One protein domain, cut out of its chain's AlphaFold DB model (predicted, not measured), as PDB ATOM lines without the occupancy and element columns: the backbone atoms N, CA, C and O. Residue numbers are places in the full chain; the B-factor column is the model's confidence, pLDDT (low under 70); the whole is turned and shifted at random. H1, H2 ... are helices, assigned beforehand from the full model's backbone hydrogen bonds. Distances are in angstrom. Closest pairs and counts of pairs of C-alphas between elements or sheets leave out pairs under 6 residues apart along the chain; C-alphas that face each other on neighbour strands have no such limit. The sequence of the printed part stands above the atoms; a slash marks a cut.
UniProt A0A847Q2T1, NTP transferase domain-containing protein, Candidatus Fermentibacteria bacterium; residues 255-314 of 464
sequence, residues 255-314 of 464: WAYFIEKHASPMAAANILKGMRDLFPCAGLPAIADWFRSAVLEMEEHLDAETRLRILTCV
ATOM      1  N   TRP A 255     -40.045  29.024 -22.266       78.75
ATOM      2  CA  TRP A 255     -39.790  30.217 -21.466       78.75
ATOM      3  C   TRP A 255     -39.870  31.501 -22.287       78.75
ATOM      4  O   TRP A 255     -40.576  32.420 -21.888       78.75
ATOM      5  N   ALA A 256     -39.236  31.534 -23.459       78.25
ATOM      6  CA  ALA A 256     -39.283  32.650 -24.393       78.25
ATOM      7  C   ALA A 256     -40.717  32.976 -24.809       78.25
ATOM      8  O   ALA A 256     -41.119  34.129 -24.725       78.25
ATOM      9  N   TYR A 257     -41.520  31.959 -25.123       73.25
ATOM     10  CA  TYR A 257     -42.939  32.120 -25.414       73.25
ATOM     11  C   TYR A 257     -43.696  32.778 -24.251       73.25
ATOM     12  O   TYR A 257     -44.449  33.728 -24.462       73.25
ATOM     13  N   PHE A 258     -43.504  32.311 -23.011       73.56
ATOM     14  CA  PHE A 258     -44.168  32.918 -21.851       73.56
ATOM     15  C   PHE A 258     -43.649  34.331 -21.554       73.56
ATOM     16  O   PHE A 258     -44.440  35.193 -21.177       73.56
ATOM     17  N   ILE A 259     -42.360  34.597 -21.766       83.06
ATOM     18  CA  ILE A 259     -41.774  35.935 -21.643       83.06
ATOM     19  C   ILE A 259     -42.400  36.874 -22.676       83.06
ATOM     20  O   ILE A 259     -42.933  37.910 -22.300       83.06
ATOM     21  N   GLU A 260     -42.430  36.501 -23.953       84.00
ATOM     22  CA  GLU A 260     -43.036  37.298 -25.027       84.00
ATOM     23  C   GLU A 260     -44.543  37.506 -24.828       84.00
ATOM     24  O   GLU A 260     -45.082  38.555 -25.175       84.00
ATOM     25  N   LYS A 261     -45.230  36.523 -24.238       79.31
ATOM     26  CA  LYS A 261     -46.663  36.596 -23.934       79.31
ATOM     27  C   LYS A 261     -46.991  37.556 -22.791       79.31
ATOM     28  O   LYS A 261     -48.081  38.129 -22.782       79.31
ATOM     29  N   HIS A 262     -46.107  37.674 -21.803       81.69
ATOM     30  CA  HIS A 262     -46.397  38.371 -20.548       81.69
ATOM     31  C   HIS A 262     -45.593  39.665 -20.345       81.69
ATOM     32  O   HIS A 262     -45.994  40.496 -19.534       81.69
ATOM     33  N   ALA A 263     -44.500  39.867 -21.078       85.94
ATOM     34  CA  ALA A 263     -43.679  41.073 -21.034       85.94
ATOM     35  C   ALA A 263     -43.998  42.030 -22.196       85.94
ATOM     36  O   ALA A 263     -44.518  41.641 -23.240       85.94
ATOM     37  N   SER A 264     -43.634  43.309 -22.043       90.50
ATOM     38  CA  SER A 264     -43.626  44.238 -23.183       90.50
ATOM     39  C   SER A 264     -42.572  43.815 -24.222       90.50
ATOM     40  O   SER A 264     -41.563  43.225 -23.833       90.50
ATOM     41  N   PRO A 265     -42.709  44.170 -25.517       89.88
ATOM     42  CA  PRO A 265     -41.728  43.795 -26.542       89.88
ATOM     43  C   PRO A 265     -40.291  44.222 -26.216       89.88
ATOM     44  O   PRO A 265     -39.343  43.493 -26.491       89.88
ATOM     45  N   MET A 266     -40.127  45.394 -25.594       92.12
ATOM     46  CA  MET A 266     -38.818  45.903 -25.182       92.12
ATOM     47  C   MET A 266     -38.241  45.098 -24.010       92.12
ATOM     48  O   MET A 266     -37.076  44.716 -24.052       92.12
ATOM     49  N   ALA A 267     -39.062  44.784 -23.004       90.69
ATOM     50  CA  ALA A 267     -38.642  43.947 -21.883       90.69
ATOM     51  C   ALA A 267     -38.310  42.517 -22.340       90.69
ATOM     52  O   ALA A 267     -37.274  41.985 -21.962       90.69
ATOM     53  N   ALA A 268     -39.132  41.919 -23.209       89.19
ATOM     54  CA  ALA A 268     -38.873  40.597 -23.776       89.19
ATOM     55  C   ALA A 268     -37.543  40.556 -24.547       89.19
ATOM     56  O   ALA A 268     -36.760  39.628 -24.366       89.19
ATOM     57  N   ALA A 269     -37.247  41.584 -25.351       90.06
ATOM     58  CA  ALA A 269     -35.982  41.682 -26.077       90.06
ATOM     59  C   ALA A 269     -34.761  41.780 -25.145       90.06
ATOM     60  O   ALA A 269     -33.727  41.179 -25.441       90.06
ATOM     61  N   ASN A 270     -34.880  42.497 -24.024       92.62
ATOM     62  CA  ASN A 270     -33.821  42.571 -23.017       92.62
ATOM     63  C   ASN A 270     -33.627  41.224 -22.307       92.62
ATOM     64  O   ASN A 270     -32.512  40.710 -22.271       92.62
ATOM     65  N   ILE A 271     -34.717  40.611 -21.833       92.75
ATOM     66  CA  ILE A 271     -34.695  39.332 -21.106       92.75
ATOM     67  C   ILE A 271     -34.128  38.201 -21.981       92.75
ATOM     68  O   ILE A 271     -33.340  37.386 -21.508       92.75
ATOM     69  N   LEU A 272     -34.503  38.145 -23.262       90.56
ATOM     70  CA  LEU A 272     -34.099  37.079 -24.191       90.56
ATOM     71  C   LEU A 272     -32.772  37.358 -24.910       90.56
ATOM     72  O   LEU A 272     -32.371  36.615 -25.813       90.56
ATOM     73  N   LYS A 273     -32.059  38.419 -24.528       93.00
ATOM     74  CA  LYS A 273     -30.771  38.767 -25.123       93.00
ATOM     75  C   LYS A 273     -29.770  37.617 -24.965       93.00
ATOM     76  O   LYS A 273     -29.630  37.038 -23.892       93.00
ATOM     77  N   GLY A 274     -29.079  37.272 -26.052       86.94
ATOM     78  CA  GLY A 274     -28.092  36.183 -26.074       86.94
ATOM     79  C   GLY A 274     -28.686  34.769 -26.060       86.94
ATOM     80  O   GLY A 274     -27.934  33.806 -26.139       86.94
ATOM     81  N   MET A 275     -30.019  34.617 -26.026       85.19
ATOM     82  CA  MET A 275     -30.673  33.302 -26.031       85.19
ATOM     83  C   MET A 275     -30.297  32.482 -27.269       85.19
ATOM     84  O   MET A 275     -30.067  31.283 -27.177       85.19
ATOM     85  N   ARG A 276     -30.219  33.129 -28.439       79.44
ATOM     86  CA  ARG A 276     -29.893  32.451 -29.704       79.44
ATOM     87  C   ARG A 276     -28.470  31.898 -29.727       79.44
ATOM     88  O   ARG A 276     -28.251  30.879 -30.368       79.44
ATOM     89  N   ASP A 277     -27.550  32.527 -29.000       82.69
ATOM     90  CA  ASP A 277     -26.139  32.129 -28.947       82.69
ATOM     91  C   ASP A 277     -25.925  30.874 -28.081       82.69
ATOM     92  O   ASP A 277     -24.839  30.294 -28.082       82.69
ATOM     93  N   LEU A 278     -26.957  30.436 -27.347       73.88
ATOM     94  CA  LEU A 278     -26.929  29.183 -26.593       73.88
ATOM     95  C   LEU A 278     -27.026  27.949 -27.493       73.88
ATOM     96  O   LEU A 278     -26.565  26.867 -27.124       73.88
ATOM     97  N   PHE A 279     -27.621  28.102 -28.672       66.06
ATOM     98  CA  PHE A 279     -27.892  26.990 -29.567       66.06
ATOM     99  C   PHE A 279     -26.818  26.907 -30.658       66.06
ATOM    100  O   PHE A 279     -26.398  27.941 -31.181       66.06
ATOM    101  N   PRO A 280     -26.353  25.701 -31.030       52.16
ATOM    102  CA  PRO A 280     -26.829  24.381 -30.597       52.16
ATOM    103  C   PRO A 280     -25.888  23.666 -29.597       52.16
ATOM    104  O   PRO A 280     -25.961  22.454 -29.438       52.16
ATOM    105  N   CYS A 281     -24.902  24.346 -28.997       56.38
ATOM    106  CA  CYS A 281     -23.797  23.663 -28.294       56.38
ATOM    107  C   CYS A 281     -23.325  24.341 -26.995       56.38
ATOM    108  O   CYS A 281     -22.216  24.056 -26.534       56.38
ATOM    109  N   ALA A 282     -24.099  25.250 -26.392       67.62
ATOM    110  CA  ALA A 282     -23.691  25.831 -25.114       67.62
ATOM    111  C   ALA A 282     -23.696  24.774 -23.997       67.62
ATOM    112  O   ALA A 282     -24.672  24.060 -23.791       67.62
ATOM    113  N   GLY A 283     -22.596  24.687 -23.245       68.56
ATOM    114  CA  GLY A 283     -22.525  23.833 -22.060       68.56
ATOM    115  C   GLY A 283     -23.378  24.369 -20.904       68.56
ATOM    116  O   GLY A 283     -23.693  25.559 -20.844       68.56
ATOM    117  N   LEU A 284     -23.685  23.503 -19.932       71.44
ATOM    118  CA  LEU A 284     -24.509  23.832 -18.760       71.44
ATOM    119  C   LEU A 284     -24.118  25.147 -18.041       71.44
ATOM    120  O   LEU A 284     -25.033  25.894 -17.701       71.44
ATOM    121  N   PRO A 285     -22.827  25.496 -17.837       79.31
ATOM    122  CA  PRO A 285     -22.461  26.776 -17.220       79.31
ATOM    123  C   PRO A 285     -22.908  28.000 -18.030       79.31
ATOM    124  O   PRO A 285     -23.420  28.959 -17.462       79.31
ATOM    125  N   ALA A 286     -22.777  27.955 -19.359       82.38
ATOM    126  CA  ALA A 286     -23.186  29.056 -20.230       82.38
ATOM    127  C   ALA A 286     -24.713  29.227 -20.236       82.38
ATOM    128  O   ALA A 286     -25.214  30.347 -20.144       82.38
ATOM    129  N   ILE A 287     -25.452  28.114 -20.259       82.06
ATOM    130  CA  ILE A 287     -26.916  28.123 -20.149       82.06
ATOM    131  C   ILE A 287     -27.351  28.661 -18.777       82.06
ATOM    132  O   ILE A 287     -28.254  29.492 -18.693       82.06
ATOM    133  N   ALA A 288     -26.701  28.226 -17.696       84.50
ATOM    134  CA  ALA A 288     -26.995  28.681 -16.341       84.50
ATOM    135  C   ALA A 288     -26.745  30.186 -16.159       84.50
ATOM    136  O   ALA A 288     -27.570  30.875 -15.556       84.50
ATOM    137  N   ASP A 289     -25.656  30.713 -16.718       88.75
ATOM    138  CA  ASP A 289     -25.337  32.141 -16.660       88.75
ATOM    139  C   ASP A 289     -26.269  32.993 -17.532       88.75
ATOM    140  O   ASP A 289     -26.614  34.120 -17.152       88.75
ATOM    141  N   TRP A 290     -26.741  32.455 -18.659       91.31
ATOM    142  CA  TRP A 290     -27.807  33.096 -19.422       91.31
ATOM    143  C   TRP A 290     -29.112  33.133 -18.628       91.31
ATOM    144  O   TRP A 290     -29.687  34.208 -18.482       91.31
ATOM    145  N   PHE A 291     -29.538  32.012 -18.030       88.44
ATOM    146  CA  PHE A 291     -30.726  31.978 -17.169       88.44
ATOM    147  C   PHE A 291     -30.612  32.988 -16.032       88.44
ATOM    148  O   PHE A 291     -31.556  33.726 -15.768       88.44
ATOM    149  N   ARG A 292     -29.443  33.062 -15.385       91.31
ATOM    150  CA  ARG A 292     -29.166  34.065 -14.354       91.31
ATOM    151  C   ARG A 292     -29.421  35.477 -14.877       91.31
ATOM    152  O   ARG A 292     -30.144  36.234 -14.240       91.31
ATOM    153  N   SER A 293     -28.833  35.815 -16.021       93.38
ATOM    154  CA  SER A 293     -28.962  37.140 -16.634       93.38
ATOM    155  C   SER A 293     -30.416  37.442 -17.006       93.38
ATOM    156  O   SER A 293     -30.927  38.491 -16.637       93.38
ATOM    157  N   ALA A 294     -31.118  36.491 -17.622       92.38
ATOM    158  CA  ALA A 294     -32.526  36.632 -17.976       92.38
ATOM    159  C   ALA A 294     -33.416  36.874 -16.742       92.38
ATOM    160  O   ALA A 294     -34.311  37.711 -16.783       92.38
ATOM    161  N   VAL A 295     -33.161  36.198 -15.617       92.75
ATOM    162  CA  VAL A 295     -33.941  36.405 -14.382       92.75
ATOM    163  C   VAL A 295     -33.659  37.771 -13.761       92.75
ATOM    164  O   VAL A 295     -34.585  38.393 -13.256       92.75
ATOM    165  N   LEU A 296     -32.413  38.251 -13.808       94.44
ATOM    166  CA  LEU A 296     -32.072  39.600 -13.340       94.44
ATOM    167  C   LEU A 296     -32.786  40.672 -14.180       94.44
ATOM    168  O   LEU A 296     -33.378  41.594 -13.628       94.44
ATOM    169  N   GLU A 297     -32.820  40.500 -15.501       95.69
ATOM    170  CA  GLU A 297     -33.585  41.371 -16.407       95.69
ATOM    171  C   GLU A 297     -35.094  41.304 -16.113       95.69
ATOM    172  O   GLU A 297     -35.792  42.318 -16.124       95.69
ATOM    173  N   MET A 298     -35.623  40.118 -15.786       93.88
ATOM    174  CA  MET A 298     -37.009  39.984 -15.330       93.88
ATOM    175  C   MET A 298     -37.248  40.732 -14.015       93.88
ATOM    176  O   MET A 298     -38.296  41.354 -13.863       93.88
ATOM    177  N   GLU A 299     -36.316  40.669 -13.062       94.25
ATOM    178  CA  GLU A 299     -36.402  41.383 -11.782       94.25
ATOM    179  C   GLU A 299     -36.453  42.901 -11.951       94.25
ATOM    180  O   GLU A 299     -37.184  43.566 -11.213       94.25
ATOM    181  N   GLU A 300     -35.736  43.423 -12.945       94.81
ATOM    182  CA  GLU A 300     -35.724  44.841 -13.297       94.81
ATOM    183  C   GLU A 300     -36.988  45.278 -14.055       94.81
ATOM    184  O   GLU A 300     -37.509  46.372 -13.824       94.81
ATOM    185  N   HIS A 301     -37.491  44.441 -14.966       93.50
ATOM    186  CA  HIS A 301     -38.495  44.862 -15.946       93.50
ATOM    187  C   HIS A 301     -39.914  44.342 -15.710       93.50
ATOM    188  O   HIS A 301     -40.848  44.856 -16.332       93.50
ATOM    189  N   LEU A 302     -40.105  43.342 -14.847       92.75
ATOM    190  CA  LEU A 302     -41.398  42.699 -14.604       92.75
ATOM    191  C   LEU A 302     -41.790  42.765 -13.126       92.75
ATOM    192  O   LEU A 302     -40.951  42.627 -12.231       92.75
ATOM    193  N   ASP A 303     -43.088  42.904 -12.864       92.00
ATOM    194  CA  ASP A 303     -43.641  42.796 -11.516       92.00
ATOM    195  C   ASP A 303     -43.537  41.357 -10.968       92.00
ATOM    196  O   ASP A 303     -43.411  40.381 -11.713       92.00
ATOM    197  N   ALA A 304     -43.600  41.214  -9.642       87.06
ATOM    198  CA  ALA A 304     -43.405  39.932  -8.966       87.06
ATOM    199  C   ALA A 304     -44.405  38.842  -9.396       87.06
ATOM    200  O   ALA A 304     -44.036  37.666  -9.444       87.06
ATOM    201  N   GLU A 305     -45.644  39.210  -9.726       84.75
ATOM    202  CA  GLU A 305     -46.683  38.260 -10.121       84.75
ATOM    203  C   GLU A 305     -46.410  37.717 -11.527       84.75
ATOM    204  O   GLU A 305     -46.450  36.504 -11.755       84.75
ATOM    205  N   THR A 306     -46.052  38.600 -12.458       85.31
ATOM    206  CA  THR A 306     -45.644  38.236 -13.815       85.31
ATOM    207  C   THR A 306     -44.402  37.345 -13.798       85.31
ATOM    208  O   THR A 306     -44.387  36.295 -14.450       85.31
ATOM    209  N   ARG A 307     -43.385  37.689 -12.990       89.69
ATOM    210  CA  ARG A 307     -42.193  36.842 -12.800       89.69
ATOM    211  C   ARG A 307     -42.568  35.455 -12.299       89.69
ATOM    212  O   ARG A 307     -42.117  34.462 -12.866       89.69
ATOM    213  N   LEU A 308     -43.410  35.384 -11.268       83.44
ATOM    214  CA  LEU A 308     -43.851  34.120 -10.686       83.44
ATOM    215  C   LEU A 308     -44.579  33.254 -11.721       83.44
ATOM    216  O   LEU A 308     -44.300  32.059 -11.814       83.44
ATOM    217  N   ARG A 309     -45.464  33.837 -12.537       80.19
ATOM    218  CA  ARG A 309     -46.151  33.118 -13.625       80.19
ATOM    219  C   ARG A 309     -45.147  32.526 -14.619       80.19
ATOM    220  O   ARG A 309     -45.170  31.323 -14.851       80.19
ATOM    221  N   ILE A 310     -44.215  33.330 -15.132       81.81
ATOM    222  CA  ILE A 310     -43.205  32.876 -16.107       81.81
ATOM    223  C   ILE A 310     -42.307  31.771 -15.520       81.81
ATOM    224  O   ILE A 310     -42.054  30.756 -16.166       81.81
ATOM    225  N   LEU A 311     -41.838  31.937 -14.279       83.06
ATOM    226  CA  LEU A 311     -40.933  30.993 -13.611       83.06
ATOM    227  C   LEU A 311     -41.608  29.674 -13.211       83.06
ATOM    228  O   LEU A 311     -40.937  28.645 -13.138       83.06
ATOM    229  N   THR A 312     -42.920  29.677 -12.966       75.19
ATOM    230  CA  THR A 312     -43.659  28.458 -12.597       75.19
ATOM    231  C   THR A 312     -44.056  27.614 -13.814       75.19
ATOM    232  O   THR A 312     -44.100  26.389 -13.699       75.19
ATOM    233  N   CYS A 313     -44.223  28.215 -15.000       66.62
ATOM    234  CA  CYS A 313     -44.591  27.515 -16.242       66.62
ATOM    235  C   CYS A 313     -43.504  26.603 -16.850       66.62
ATOM    236  O   CYS A 313     -43.806  25.807 -17.740       66.62
ATOM    237  N   VAL A 314     -42.254  26.712 -16.398       60.62
ATOM    238  CA  VAL A 314     -41.119  25.867 -16.841       60.62
ATOM    239  C   VAL A 314     -40.477  25.095 -15.689       60.62
ATOM    240  O   VAL A 314     -39.357  24.592 -15.804       60.62
TER     241      VAL A 314
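This is residues 255 to 314 of the 464 residues of the protein "NTP transferase domain-containing protein" of Candidatus Fermentibacteria bacterium (UniProt A0A847Q2T1). One long helix, H4, makes the long axis, and three shorter helices, H2, H1 and H5, gather near its last half to make a four-helix cluster, in which H1 is set between H2 and H5 and is apart from H4. Toward the first half of H4 the structure thins to the short helix H3 and a loop that turns back into H4, where residues 280 to 285 stick out. The printed part has 60 residues, with five named helices in the order H1, H2, H3, H4, H5 and no named strand, and the class is all helix. It is compact, with a radius of gyration of the C-alphas of 11.2 A, and elongated in outline, spanning 32 by 20 by 18 A.

Find C-alpha 284 at (-24.509, 23.832, -18.760); from there H4, residues 284 to 301, runs 25.4 A to C-alpha 301 at (-38.495, 44.862, -15.946). H5, residues 304 to 312, follows and covers 12.0 A. Go back to C-alpha 255 at (-39.790, 30.217, -21.466) for the beginning of H1, residues 255 to 262, 10.5 A long. H2 holds residues 265 to 271, and H3 holds residues 275 to 278, 5.6 A from first to last C-alpha.

Start at H4, which touches H2 with residues 293 to 301 alone; the closest C-alphas, of Ile 271 and Ala 294, are 4.7 A apart. These two run opposite ways at a steep tilt of 43 degrees. H2 also touches H1 in a helical hairpin, opposite ways at a shallow tilt of 34.5 degrees, only just short of steep; look at the closest C-alphas, Glu 260 and Ala 268, 5.5 A apart. H1 touches H5 too, opposite ways at a shallow tilt of 33 degrees, only just short of steep, with the C-alphas of Phe 258 and Ile 310 closest at 5.8 A. H4 and H5 are close but not clearly touching: their closest C-alphas, of Met 298 and Arg 307, are 6.6 A apart. H3 only just touches H4, with 3 pairs of C-alphas within 8 A, meeting residues 286 to 290 alone; the closest, Leu 278 and Ile 287, are 6.5 A apart. H2 and H3 are apart. In H1, H2, H4 and H5 every O i to N i+4 pair is within hydrogen-bond range, and H3 is too short for such a pair.

The two C-alphas farthest apart, those of Cys 281 and Glu 305, are 32.7 A apart, while C-alphas 255 and 314 are 6.5 A apart. The printed part has no cut, and its four links between helices are tight. Look for low confidence at residues 279 to 283 and 313 to 314, where pLDDT is under 70; the mean of the printed part is 83.6.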